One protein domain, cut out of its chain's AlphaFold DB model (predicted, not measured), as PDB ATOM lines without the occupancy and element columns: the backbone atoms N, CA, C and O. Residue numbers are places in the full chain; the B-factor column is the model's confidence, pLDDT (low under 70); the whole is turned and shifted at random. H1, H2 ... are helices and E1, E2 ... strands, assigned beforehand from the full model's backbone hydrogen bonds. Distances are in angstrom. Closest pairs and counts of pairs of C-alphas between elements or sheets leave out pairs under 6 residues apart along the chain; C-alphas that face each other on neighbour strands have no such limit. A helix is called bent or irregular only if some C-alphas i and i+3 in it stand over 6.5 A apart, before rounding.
ATOM      1  N   LEU A  12     -17.233  18.145  25.433       89.06
ATOM      2  CA  LEU A  12     -16.608  19.428  25.144       89.06
ATOM      3  C   LEU A  12     -16.349  19.553  23.643       89.06
ATOM      4  O   LEU A  12     -15.440  18.941  23.080       89.06
ATOM      5  N   TYR A  13     -17.131  20.400  22.986       90.19
ATOM      6  CA  TYR A  13     -16.897  20.788  21.603       90.19
ATOM      7  C   TYR A  13     -15.871  21.908  21.556       90.19
ATOM      8  O   TYR A  13     -16.065  22.955  22.172       90.19
ATOM      9  N   VAL A  14     -14.794  21.720  20.800       90.38
ATOM     10  CA  VAL A  14     -13.693  22.683  20.698       90.38
ATOM     11  C   VAL A  14     -13.322  22.956  19.250       90.38
ATOM     12  O   VAL A  14     -13.427  22.087  18.382       90.38
ATOM     13  N   THR A  15     -12.821  24.158  18.981       91.38
ATOM     14  CA  THR A  15     -12.180  24.441  17.689       91.38
ATOM     15  C   THR A  15     -10.845  23.692  17.558       91.38
ATOM     16  O   THR A  15     -10.226  23.363  18.573       91.38
ATOM     17  N   PRO A  16     -10.329  23.446  16.335       87.81
ATOM     18  CA  PRO A  16      -9.080  22.701  16.159       87.81
ATOM     19  C   PRO A  16      -7.877  23.401  16.804       87.81
ATOM     20  O   PRO A  16      -6.980  22.736  17.316       87.81
ATOM     21  N   ALA A  17      -7.881  24.739  16.823       86.44
ATOM     22  CA  ALA A  17      -6.853  25.541  17.483       86.44
ATOM     23  C   ALA A  17      -6.832  25.293  18.998       86.44
ATOM     24  O   ALA A  17      -5.774  25.032  19.566       86.44
ATOM     25  N   ILE A  18      -8.006  25.287  19.636       86.56
ATOM     26  CA  ILE A  18      -8.121  24.988  21.065       86.56
ATOM     27  C   ILE A  18      -7.808  23.523  21.355       86.56
ATOM     28  O   ILE A  18      -7.113  23.235  22.320       86.56
ATOM     29  N   LYS A  19      -8.232  22.588  20.496       85.38
ATOM     30  CA  LYS A  19      -7.884  21.169  20.651       85.38
ATOM     31  C   LYS A  19      -6.372  20.944  20.662       85.38
ATOM     32  O   LYS A  19      -5.885  20.125  21.434       85.38
ATOM     33  N   LYS A  20      -5.637  21.654  19.801       86.12
ATOM     34  CA  LYS A  20      -4.172  21.604  19.779       86.12
ATOM     35  C   LYS A  20      -3.587  22.140  21.089       86.12
ATOM     36  O   LYS A  20      -2.742  21.473  21.670       86.12
ATOM     37  N   LEU A  21      -4.093  23.275  21.572       85.25
ATOM     38  CA  LEU A  21      -3.658  23.874  22.835       85.25
ATOM     39  C   LEU A  21      -3.914  22.953  24.039       85.25
ATOM     40  O   LEU A  21      -3.038  22.810  24.885       85.25
ATOM     41  N   LEU A  22      -5.071  22.285  24.090       82.69
ATOM     42  CA  LEU A  22      -5.390  21.314  25.144       82.69
ATOM     43  C   LEU A  22      -4.409  20.131  25.138       82.69
ATOM     44  O   LEU A  22      -3.851  19.796  26.177       82.69
ATOM     45  N   LYS A  23      -4.103  19.573  23.959       82.00
ATOM     46  CA  LYS A  23      -3.111  18.490  23.827       82.00
ATOM     47  C   LYS A  23      -1.693  18.907  24.215       82.00
ATOM     48  O   LYS A  23      -0.943  18.114  24.775       82.00
ATOM     49  N   GLU A  24      -1.292  20.130  23.877       82.50
ATOM     50  CA  GLU A  24       0.017  20.663  24.270       82.50
ATOM     51  C   GLU A  24       0.102  20.846  25.791       82.50
ATOM     52  O   GLU A  24       1.119  20.495  26.389       82.50
ATOM     53  N   ALA A  25      -0.976  21.318  26.426       75.88
ATOM     54  CA  ALA A  25      -1.061  21.451  27.879       75.88
ATOM     55  C   ALA A  25      -0.969  20.093  28.603       75.88
ATOM     56  O   ALA A  25      -0.203  19.976  29.560       75.88
ATOM     57  N   GLU A  26      -1.662  19.058  28.109       73.06
ATOM     58  CA  GLU A  26      -1.545  17.676  28.614       73.06
ATOM     59  C   GLU A  26      -0.093  17.165  28.540       73.06
ATOM     60  O   GLU A  26       0.435  16.584  29.491       73.06
ATOM     61  N   GLY A  27       0.590  17.421  27.417       68.69
ATOM     62  CA  GLY A  27       1.987  17.026  27.229       68.69
ATOM     63  C   GLY A  27       2.949  17.706  28.210       68.69
ATOM     64  O   GLY A  27       3.831  17.047  28.760       68.69
ATOM     65  N   ILE A  28       2.761  19.007  28.463       68.25
ATOM     66  CA  ILE A  28       3.565  19.777  29.426       68.25
ATOM     67  C   ILE A  28       3.364  19.249  30.849       68.25
ATOM     68  O   ILE A  28       4.332  19.096  31.590       68.25
ATOM     69  N   GLN A  29       2.127  18.939  31.235       62.72
ATOM     70  CA  GLN A  29       1.837  18.394  32.559       62.72
ATOM     71  C   GLN A  29       2.524  17.047  32.783       62.72
ATOM     72  O   GLN A  29       3.131  16.844  33.831       62.72
ATOM     73  N   ARG A  30       2.481  16.145  31.796       61.72
ATOM     74  CA  ARG A  30       3.151  14.843  31.897       61.72
ATOM     75  C   ARG A  30       4.664  14.989  32.088       61.72
ATOM     76  O   ARG A  30       5.260  14.214  32.825       61.72
ATOM     77  N   ASP A  31       5.280  15.987  31.458       63.31
ATOM     78  CA  ASP A  31       6.703  16.293  31.656       63.31
ATOM     79  C   ASP A  31       6.991  16.923  33.036       63.31
ATOM     80  O   ASP A  31       8.042  16.668  33.625       63.31
ATOM     81  N   LEU A  32       6.058  17.710  33.588       62.50
ATOM     82  CA  LEU A  32       6.160  18.290  34.936       62.50
ATOM     83  C   LEU A  32       6.008  17.240  36.050       62.50
ATOM     84  O   LEU A  32       6.744  17.305  37.034       62.50
ATOM     85  N   ASP A  33       5.109  16.270  35.876       59.53
ATOM     86  CA  ASP A  33       4.875  15.160  36.813       59.53
ATOM     87  C   ASP A  33       6.126  14.267  36.949       59.53
ATOM     88  O   ASP A  33       6.607  13.986  38.046       59.53
ATOM     89  N   ILE A  34       6.781  13.960  35.823       59.47
ATOM     90  CA  ILE A  34       8.037  13.183  35.784       59.47
ATOM     91  C   ILE A  34       9.199  13.911  36.495       59.47
ATOM     92  O   ILE A  34      10.148  13.269  36.953       59.47
ATOM     93  N   LYS A  35       9.148  15.246  36.614       58.50
ATOM     94  CA  LYS A  35      10.226  16.081  37.180       58.50
ATOM     95  C   LYS A  35      10.074  16.400  38.678       58.50
ATOM     96  O   LYS A  35      10.907  17.131  39.212       58.50
ATOM     97  N   GLY A  36       9.080  15.831  39.370       54.34
ATOM     98  CA  GLY A  36       9.058  15.722  40.838       54.34
ATOM     99  C   GLY A  36       9.004  17.045  41.617       54.34
ATOM    100  O   GLY A  36       9.821  17.268  42.512       54.34
ATOM    101  N   ARG A  37       8.049  17.938  41.314       51.16
ATOM    102  CA  ARG A  37       7.885  19.216  42.037       51.16
ATOM    103  C   ARG A  37       6.515  19.320  42.727       51.16
ATOM    104  O   ARG A  37       5.563  19.767  42.114       51.16
ATOM    105  N   SER A  38       6.493  18.957  44.016       48.78
ATOM    106  CA  SER A  38       5.493  19.248  45.072       48.78
ATOM    107  C   SER A  38       4.001  19.092  44.708       48.78
ATOM    108  O   SER A  38       3.394  19.916  44.033       48.78
ATOM    109  N   GLU A  39       3.402  18.032  45.249       55.00
ATOM    110  CA  GLU A  39       2.265  17.280  44.700       55.00
ATOM    111  C   GLU A  39       0.832  17.784  44.976       55.00
ATOM    112  O   GLU A  39      -0.101  17.171  44.473       55.00
ATOM    113  N   ASN A  40       0.561  18.847  45.739       50.34
ATOM    114  CA  ASN A  40      -0.781  18.931  46.362       50.34
ATOM    115  C   ASN A  40      -1.821  19.897  45.757       50.34
ATOM    116  O   ASN A  40      -3.015  19.718  46.027       50.34
ATOM    117  N   ASP A  41      -1.436  20.846  44.898       50.25
ATOM    118  CA  ASP A  41      -2.391  21.839  44.358       50.25
ATOM    119  C   ASP A  41      -2.594  21.772  42.837       50.25
ATOM    120  O   ASP A  41      -3.681  22.081  42.350       50.25
ATOM    121  N   VAL A  42      -1.610  21.288  42.075       52.53
ATOM    122  CA  VAL A  42      -1.728  21.167  40.608       52.53
ATOM    123  C   VAL A  42      -2.567  19.943  40.208       52.53
ATOM    124  O   VAL A  42      -3.283  19.983  39.212       52.53
ATOM    125  N   ALA A  43      -2.566  18.883  41.023       48.94
ATOM    126  CA  ALA A  43      -3.265  17.630  40.727       48.94
ATOM    127  C   ALA A  43      -4.806  17.728  40.800       48.94
ATOM    128  O   ALA A  43      -5.509  16.985  40.117       48.94
ATOM    129  N   ARG A  44      -5.366  18.651  41.598       48.06
ATOM    130  CA  ARG A  44      -6.824  18.718  41.842       48.06
ATOM    131  C   ARG A  44      -7.623  19.457  40.768       48.06
ATOM    132  O   ARG A  44      -8.817  19.211  40.646       48.06
ATOM    133  N   GLY A  45      -6.987  20.308  39.963       49.66
ATOM    134  CA  GLY A  45      -7.666  21.009  38.868       49.66
ATOM    135  C   GLY A  45      -7.899  20.156  37.616       49.66
ATOM    136  O   GLY A  45      -8.679  20.559  36.758       49.66
ATOM    137  N   ILE A  46      -7.222  19.006  37.489       49.44
ATOM    138  CA  ILE A  46      -6.978  18.379  36.178       49.44
ATOM    139  C   ILE A  46      -7.657  17.010  35.993       49.44
ATOM    140  O   ILE A  46      -8.040  16.695  34.870       49.44
ATOM    141  N   ASN A  47      -7.974  16.269  37.066       49.56
ATOM    142  CA  ASN A  47      -8.795  15.042  36.970       49.56
ATOM    143  C   ASN A  47     -10.178  15.273  36.312       49.56
ATOM    144  O   ASN A  47     -10.827  14.329  35.887       49.56
ATOM    145  N   SER A  48     -10.638  16.527  36.200       54.66
ATOM    146  CA  SER A  48     -11.920  16.882  35.574       54.66
ATOM    147  C   SER A  48     -11.905  16.886  34.035       54.66
ATOM    148  O   SER A  48     -12.982  17.016  33.453       54.66
ATOM    149  N   LEU A  49     -10.745  16.827  33.370       59.94
ATOM    150  CA  LEU A  49     -10.662  16.811  31.898       59.94
ATOM    151  C   LEU A  49     -10.702  15.393  31.318       59.94
ATOM    152  O   LEU A  49     -11.201  15.228  30.208       59.94
ATOM    153  N   ASP A  50     -10.247  14.391  32.074       58.81
ATOM    154  CA  ASP A  50     -10.258  12.986  31.645       58.81
ATOM    155  C   ASP A  50     -11.684  12.417  31.532       58.81
ATOM    156  O   ASP A  50     -11.949  11.567  30.684       58.81
ATOM    157  N   ASP A  51     -12.632  12.938  32.318       65.56
ATOM    158  CA  ASP A  51     -14.045  12.525  32.307       65.56
ATOM    159  C   ASP A  51     -14.895  13.221  31.216       65.56
ATOM    160  O   ASP A  51     -16.132  13.138  31.230       65.56
ATOM    161  N   VAL A  52     -14.261  13.943  30.280       76.56
ATOM    162  CA  VAL A  52     -14.939  14.775  29.272       76.56
ATOM    163  C   VAL A  52     -14.555  14.371  27.849       76.56
ATOM    164  O   VAL A  52     -13.394  14.417  27.451       76.56
ATOM    165  N   ASP A  53     -15.558  14.082  27.018       83.06
ATOM    166  CA  ASP A  53     -15.343  13.716  25.616       83.06
ATOM    167  C   ASP A  53     -15.059  14.952  24.745       83.06
ATOM    168  O   ASP A  53     -15.934  15.798  24.523       83.06
ATOM    169  N   ILE A  54     -13.840  15.058  24.199       85.56
ATOM    170  CA  ILE A  54     -13.409  16.220  23.400       85.56
ATOM    171  C   ILE A  54     -13.660  16.020  21.898       85.56
ATOM    172  O   ILE A  54     -12.891  15.369  21.169       85.56
ATOM    173  N   VAL A  55     -14.668  16.720  21.380       88.31
ATOM    174  CA  VAL A  55     -15.051  16.701  19.962       88.31
ATOM    175  C   VAL A  55     -14.523  17.941  19.241       88.31
ATOM    176  O   VAL A  55     -14.718  19.073  19.673       88.31
ATOM    177  N   SER A  56     -13.860  17.740  18.099       88.56
ATOM    178  CA  SER A  56     -13.353  18.853  17.288       88.56
ATOM    179  C   SER A  56     -14.415  19.335  16.306       88.56
ATOM    180  O   SER A  56     -14.904  18.549  15.499       88.56
ATOM    181  N   VAL A  57     -14.691  20.637  16.300       88.50
ATOM    182  CA  VAL A  57     -15.620  21.282  15.362       88.50
ATOM    183  C   VAL A  57     -14.876  22.347  14.558       88.50
ATOM    184  O   VAL A  57     -14.191  23.175  15.155       88.50
ATOM    185  N   PRO A  58     -14.983  22.380  13.217       88.56
ATOM    186  CA  PRO A  58     -14.369  23.433  12.413       88.56
ATOM    187  C   PRO A  58     -14.826  24.830  12.849       88.56
ATOM    188  O   PRO A  58     -16.023  25.088  12.981       88.56
ATOM    189  N   SER A  59     -13.884  25.761  13.008       85.75
ATOM    190  CA  SER A  59     -14.169  27.131  13.463       85.75
ATOM    191  C   SER A  59     -15.137  27.885  12.545       85.75
ATOM    192  O   SER A  59     -15.933  28.692  13.022       85.75
ATOM    193  N   SER A  60     -15.136  27.575  11.245       84.88
ATOM    194  CA  SER A  60     -16.067  28.135  10.256       84.88
ATOM    195  C   SER A  60     -17.538  27.807  10.536       84.88
ATOM    196  O   SER A  60     -18.418  28.583  10.170       84.88
ATOM    197  N   ARG A  61     -17.808  26.678  11.201       83.50
ATOM    198  CA  ARG A  61     -19.159  26.197  11.537       83.50
ATOM    199  C   ARG A  61     -19.573  26.520  12.975       83.50
ATOM    200  O   ARG A  61     -20.719  26.312  13.344       83.50
ATOM    201  N   MET A  62     -18.640  27.004  13.790       86.94
ATOM    202  CA  MET A  62     -18.814  27.179  15.230       86.94
ATOM    203  C   MET A  62     -18.930  28.671  15.580       86.94
ATOM    204  O   MET A  62     -18.044  29.265  16.199       86.94
ATOM    205  N   LYS A  63     -20.011  29.305  15.114       88.62
ATOM    206  CA  LYS A  63     -20.283  30.741  15.294       88.62
ATOM    207  C   LYS A  63     -21.544  30.972  16.123       88.62
ATOM    208  O   LYS A  63     -22.436  30.133  16.149       88.62
ATOM    209  N   LYS A  64     -21.626  32.134  16.779       88.44
ATOM    210  CA  LYS A  64     -22.766  32.505  17.638       88.44
ATOM    211  C   LYS A  64     -24.069  32.750  16.863       88.44
ATOM    212  O   LYS A  64     -25.140  32.551  17.421       88.44
ATOM    213  N   ALA A  65     -23.982  33.228  15.624       85.56
ATOM    214  CA  ALA A  65     -25.144  33.657  14.853       85.56
ATOM    215  C   ALA A  65     -25.023  33.249  13.382       85.56
ATOM    216  O   ALA A  65     -23.950  33.348  12.781       85.56
ATOM    217  N   TYR A  66     -26.150  32.815  12.824       86.94
ATOM    218  CA  TYR A  66     -26.304  32.434  11.427       86.94
ATOM    219  C   TYR A  66     -27.585  33.054  10.873       86.94
ATOM    220  O   TYR A  66     -28.614  33.095  11.547       86.94
ATOM    221  N   ASN A  67     -27.508  33.514   9.632       86.06
ATOM    222  CA  ASN A  67     -28.651  33.844   8.806       86.06
ATOM    223  C   ASN A  67     -29.058  32.579   8.038       86.06
ATOM    224  O   ASN A  67     -28.224  31.994   7.349       86.06
ATOM    225  N   PHE A  68     -30.325  32.177   8.176       84.56
ATOM    226  CA  PHE A  68     -30.896  30.981   7.549       84.56
ATOM    227  C   PHE A  68     -31.790  31.277   6.331       84.56
ATOM    228  O   PHE A  68     -32.415  30.367   5.794       84.56
ATOM    229  N   THR A  69     -31.867  32.531   5.870       85.81
ATOM    230  CA  THR A  69     -32.710  32.939   4.731       85.81
ATOM    231  C   THR A  69     -32.248  32.325   3.408       85.81
ATOM    232  O   THR A  69     -33.080  32.019   2.560       85.81
ATOM    233  N   ASN A  70     -30.940  32.120   3.222       82.38
ATOM    234  CA  ASN A  70     -30.389  31.462   2.034       82.38
ATOM    235  C   ASN A  70     -29.280  30.472   2.423       82.38
ATOM    236  O   ASN A  70     -28.091  30.714   2.207       82.38
ATOM    237  N   GLY A  71     -29.679  29.370   3.060       79.56
ATOM    238  CA  GLY A  71     -28.752  28.406   3.656       79.56
ATOM    239  C   GLY A  71     -28.152  28.910   4.970       79.56
ATOM    240  O   GLY A  71     -28.563  29.940   5.481       79.56
ATOM    241  N   ALA A  72     -27.195  28.174   5.542       80.44
ATOM    242  CA  ALA A  72     -26.559  28.535   6.811       80.44
ATOM    243  C   ALA A  72     -25.346  29.454   6.581       80.44
ATOM    244  O   ALA A  72     -24.208  28.988   6.482       80.44
ATOM    245  N   VAL A  73     -25.588  30.763   6.493       87.25
ATOM    246  CA  VAL A  73     -24.539  31.778   6.298       87.25
ATOM    247  C   VAL A  73     -24.230  32.453   7.631       87.25
ATOM    248  O   VAL A  73     -25.142  32.862   8.341       87.25
ATOM    249  N   ALA A  74     -22.954  32.554   8.005       86.06
ATOM    250  CA  ALA A  74     -22.572  33.216   9.253       86.06
ATOM    251  C   ALA A  74     -22.918  34.712   9.196       86.06
ATOM    252  O   ALA A  74     -22.634  35.377   8.200       86.06
ATOM    253  N   ASP A  75     -23.510  35.239  10.267       85.56
ATOM    254  CA  ASP A  75     -23.796  36.672  10.363       85.56
ATOM    255  C   ASP A  75     -22.474  37.473  10.423       85.56
ATOM    256  O   ASP A  75     -21.532  37.027  11.088       85.56
ATOM    257  N   PRO A  76     -22.358  38.651   9.779       82.69
ATOM    258  CA  PRO A  76     -21.160  39.492   9.876       82.69
ATOM    259  C   PRO A  76     -20.772  39.859  11.317       82.69
ATOM    260  O   PRO A  76     -19.601  40.082  11.612       82.69
ATOM    261  N   THR A  77     -21.748  39.898  12.227       84.81
ATOM    262  CA  THR A  77     -21.566  40.183  13.657       84.81
ATOM    263  C   THR A  77     -21.326  38.922  14.500       84.81
ATOM    264  O   THR A  77     -21.175  38.994  15.725       84.81
ATOM    265  N   ALA A  78     -21.281  37.742  13.868       84.50
ATOM    266  CA  ALA A  78     -21.164  36.473  14.565       84.50
ATOM    267  C   ALA A  78     -19.783  36.300  15.205       84.50
ATOM    268  O   ALA A  78     -18.754  36.145  14.542       84.50
ATOM    269  N   LYS A  79     -19.777  36.230  16.535       87.50
ATOM    270  CA  LYS A  79     -18.569  35.925  17.303       87.50
ATOM    271  C   LYS A  79     -18.174  34.457  17.157       87.50
ATOM    272  O   LYS A  79     -19.027  33.575  17.005       87.50
ATOM    273  N   GLN A  80     -16.870  34.202  17.233       88.81
ATOM    274  CA  GLN A  80     -16.324  32.851  17.272       88.81
ATOM    275  C   GLN A  80     -16.619  32.210  18.627       88.81
ATOM    276  O   GLN A  80     -16.297  32.785  19.667       88.81
ATOM    277  N   ILE A  81     -17.181  31.003  18.606       89.38
ATOM    278  CA  ILE A  81     -17.229  30.152  19.792       89.38
ATOM    279  C   ILE A  81     -15.980  29.266  19.754       89.38
ATOM    280  O   ILE A  81     -15.695  28.629  18.738       89.38
ATOM    281  N   ASN A  82     -15.212  29.269  20.838       88.50
ATOM    282  CA  ASN A  82     -13.957  28.525  20.944       88.50
ATOM    283  C   ASN A  82     -14.171  27.158  21.592       88.50
ATOM    284  O   ASN A  82     -13.533  26.185  21.182       88.50
ATOM    285  N   MET A  83     -15.062  27.107  22.591       88.44
ATOM    286  CA  MET A  83     -15.414  25.902  23.343       88.44
ATOM    287  C   MET A  83     -16.892  25.918  23.750       88.44
ATOM    288  O   MET A  83     -17.423  26.975  24.097       88.44
ATOM    289  N   ILE A  84     -17.537  24.752  23.746       90.00
ATOM    290  CA  ILE A  84     -18.879  24.535  24.298       90.00
ATOM    291  C   ILE A  84     -18.840  23.260  25.131       90.00
ATOM    292  O   ILE A  84     -18.592  22.187  24.589       90.00
ATOM    293  N   LEU A  85     -19.097  23.380  26.429       88.88
ATOM    294  CA  LEU A  85     -19.277  22.238  27.318       88.88
ATOM    295  C   LEU A  85     -20.768  21.940  27.423       88.88
ATOM    296  O   LEU A  85     -21.552  22.845  27.711       88.88
ATOM    297  N   ILE A  86     -21.150  20.690  27.190       90.00
ATOM    298  CA  ILE A  86     -22.541  20.252  27.165       90.00
ATOM    299  C   ILE A  86     -22.682  18.970  27.972       90.00
ATOM    300  O   ILE A  86     -21.983  17.991  27.725       90.00
ATOM    301  N   HIS A  87     -23.656  18.943  28.873       89.69
ATOM    302  CA  HIS A  87     -24.151  17.704  29.450       89.69
ATOM    303  C   HIS A  87     -25.370  17.197  28.651       89.69
ATOM    304  O   HIS A  87     -26.374  17.918  28.600       89.69
ATOM    305  N   PRO A  88     -25.356  15.971  28.080       86.50
ATOM    306  CA  PRO A  88     -26.427  15.451  27.219       86.50
ATOM    307  C   PRO A  88     -27.834  15.517  27.828       86.50
ATOM    308  O   PRO A  88     -28.792  15.823  27.131       86.50
ATOM    309  N   LEU A  89     -27.965  15.330  29.148       86.94
ATOM    310  CA  LEU A  89     -29.255  15.439  29.860       86.94
ATOM    311  C   LEU A  89     -29.908  16.832  29.826       86.94
ATOM    312  O   LEU A  89     -31.059  16.962  30.256       86.94
ATOM    313  N   SER A  90     -29.177  17.860  29.394       86.88
ATOM    314  CA  SER A  90     -29.660  19.243  29.283       86.88
ATOM    315  C   SER A  90     -30.268  19.539  27.915       86.88
ATOM    316  O   SER A  90     -30.902  20.579  27.738       86.88
ATOM    317  N   ILE A  91     -30.073  18.633  26.955       88.81
ATOM    318  CA  ILE A  91     -30.492  18.778  25.568       88.81
ATOM    319  C   ILE A  91     -31.587  17.765  25.248       88.81
ATOM    320  O   ILE A  91     -31.558  16.622  25.698       88.81
ATOM    321  N   GLY A 127     -34.788  24.652  29.793       86.62
ATOM    322  CA  GLY A 127     -34.544  25.862  30.592       86.62
ATOM    323  C   GLY A 127     -34.137  25.564  32.039       86.62
ATOM    324  O   GLY A 127     -33.202  26.168  32.552       86.62
ATOM    325  N   ALA A 128     -34.751  24.550  32.657       85.62
ATOM    326  CA  ALA A 128     -34.410  24.095  34.009       85.62
ATOM    327  C   ALA A 128     -33.008  23.459  34.131       85.62
ATOM    328  O   ALA A 128     -32.533  23.244  35.238       85.62
ATOM    329  N   LYS A 129     -32.355  23.130  33.010       85.12
ATOM    330  CA  LYS A 129     -31.024  22.503  32.953       85.12
ATOM    331  C   LYS A 129     -30.025  23.325  32.139       85.12
ATOM    332  O   LYS A 129     -29.017  22.795  31.676       85.12
ATOM    333  N   VAL A 130     -30.283  24.621  31.958       85.56
ATOM    334  CA  VAL A 130     -29.405  25.513  31.185       85.56
ATOM    335  C   VAL A 130     -27.974  25.534  31.730       85.56
ATOM    336  O   VAL A 130     -27.021  25.673  30.968       85.56
ATOM    337  N   ASP A 131     -27.805  25.301  33.034       86.31
ATOM    338  CA  ASP A 131     -26.495  25.233  33.676       86.31
ATOM    339  C   ASP A 131     -25.614  24.075  33.213       86.31
ATOM    340  O   ASP A 131     -24.396  24.140  33.379       86.31
ATOM    341  N   GLY A 132     -26.189  23.056  32.572       83.81
ATOM    342  CA  GLY A 132     -25.426  21.986  31.940       83.81
ATOM    343  C   GLY A 132     -24.805  22.367  30.596       83.81
ATOM    344  O   GLY A 132     -24.157  21.520  29.982       83.81
ATOM    345  N   VAL A 133     -24.983  23.608  30.130       88.19
ATOM    346  CA  VAL A 133     -24.361  24.131  28.909       88.19
ATOM    347  C   VAL A 133     -23.546  25.382  29.231       88.19
ATOM    348  O   VAL A 133     -24.061  26.353  29.785       88.19
ATOM    349  N   LYS A 134     -22.263  25.394  28.856       88.44
ATOM    350  CA  LYS A 134     -21.365  26.546  29.042       88.44
ATOM    351  C   LYS A 134     -20.632  26.868  27.741       88.44
ATOM    352  O   LYS A 134     -20.202  25.970  27.023       88.44
ATOM    353  N   PHE A 135     -20.465  28.159  27.458       88.75
ATOM    354  CA  PHE A 135     -19.839  28.658  26.232       88.75
ATOM    355  C   PHE A 135     -18.593  29.484  26.551       88.75
ATOM    356  O   PHE A 135     -18.637  30.377  27.394       88.75
ATOM    357  N   ASN A 136     -17.510  29.247  25.811       89.75
ATOM    358  CA  ASN A 136     -16.392  30.176  25.700       89.75
ATOM    359  C   ASN A 136     -16.448  30.845  24.326       89.75
ATOM    360  O   ASN A 136     -16.343  30.182  23.289       89.75
ATOM    361  N   ILE A 137     -16.621  32.161  24.327       88.19
ATOM    362  CA  ILE A 137     -16.756  32.977  23.122       88.19
ATOM    363  C   ILE A 137     -15.642  34.016  23.160       88.19
ATOM    364  O   ILE A 137     -15.412  34.623  24.206       88.19
ATOM    365  N   THR A 138     -14.973  34.246  22.031       83.75
ATOM    366  CA  THR A 138     -14.024  35.361  21.925       83.75
ATOM    367  C   THR A 138     -14.779  36.670  22.167       83.75
ATOM    368  O   THR A 138     -15.813  36.920  21.534       83.75
TER     369      THR A 138
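This is residues 12 to 91 and 127 to 138 of the 140 residues of the protein "Capsid protein" of Klebsiella pneumoniae (UniProt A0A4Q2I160). A small four-stranded sheet stands in the middle of an elongated model, and the long helix H1 starts beside it and runs away from one face like an arm. The chain turns round at the free residues 34 to 41, which stick out, and folds back through the short helix H2 to edge strand E2, while the long loop of residues 57 to 80 reaches away in the opposite direction. The printed part has 92 residues with three named helices and four named strands in the order E1 H1 H2 E2 E3 H3 E4; the mixed sheet runs E2 E1 E3 E4, and the class is mixed, helices and strands. The whole is loose, with a radius of gyration of the C-alphas of 17.0 A and spans of 58 by 31 by 18 A.

In the sheet, E2 is residues 52 to 56, 12.8 A long; E1 is residues 12 to 14, 6.2 A, with C-alpha 12 at (-16.608, 19.428, 25.144); E3 is residues 81 to 86, 13.4 A; and E4 is residues 133 to 137, 13.0 A, ending with C-alpha 137 at (-16.756, 32.977, 23.122). H1, residues 16 to 34, measures 27.7 A and ends with C-alpha 34 at (8.037, 13.183, 35.784). H2 is residues 47 to 50, 5.9 A, and H3 is residues 127 to 132, 10.0 A. H3 is irregular: C-alphas 128 and 131 are 8.0 A apart.

E2 and E1 are parallel at 26 degrees, with N 12 and O 53 within hydrogen-bond range at 2.8 A. E1 and E3 are antiparallel at 167 degrees, with N 13 and O 84 at 2.8 A. E3 and E4 are antiparallel at 171 degrees, with N 82 and O 136 at 2.8 A. H1 is on one face of the sheet, in two layers, at a height over the sheet of 15.0 A; it lies over E2 and E1 and stands up from the sheet at 56 degrees. The closest C-alphas of H1 and E2, those of Pro 16 and Ser 56, are 5.9 A apart. E1, H1, H2 and E2 form a strand-helix-strand unit, two parallel neighbour strands with helices between, and its crossover is right-handed. H2 is not on the sheet, and is apart from E1, E3 and E4. H3 is not on the sheet, but only just, with 4 pairs of C-alphas within 10 A; its closest C-alpha to E3 is Gly 132, 5.8 A from that of Ile 86. Every O i to N i+4 pair of H1 is within hydrogen-bond range; in H3 it is 0 of 2, beside 2 of 3 O i to N i+3 pairs, and H2 is too short for an O i to N i+4 pair.

The two C-alphas farthest apart, those of Gly 36 and Thr 69, are 57.8 A apart. Residues 92 to 126 are not printed, and C-alphas 91 and 127 are 9.6 A apart across the cut. The links H1 to H2, 12 residues, and E2 to E3, 24 residues, are long; in the latter, residues 66 to 67 pair antiparallel with residues 73 to 74. The mean pLDDT of the printed part is 78.0, and residues 27 to 51 are under 70.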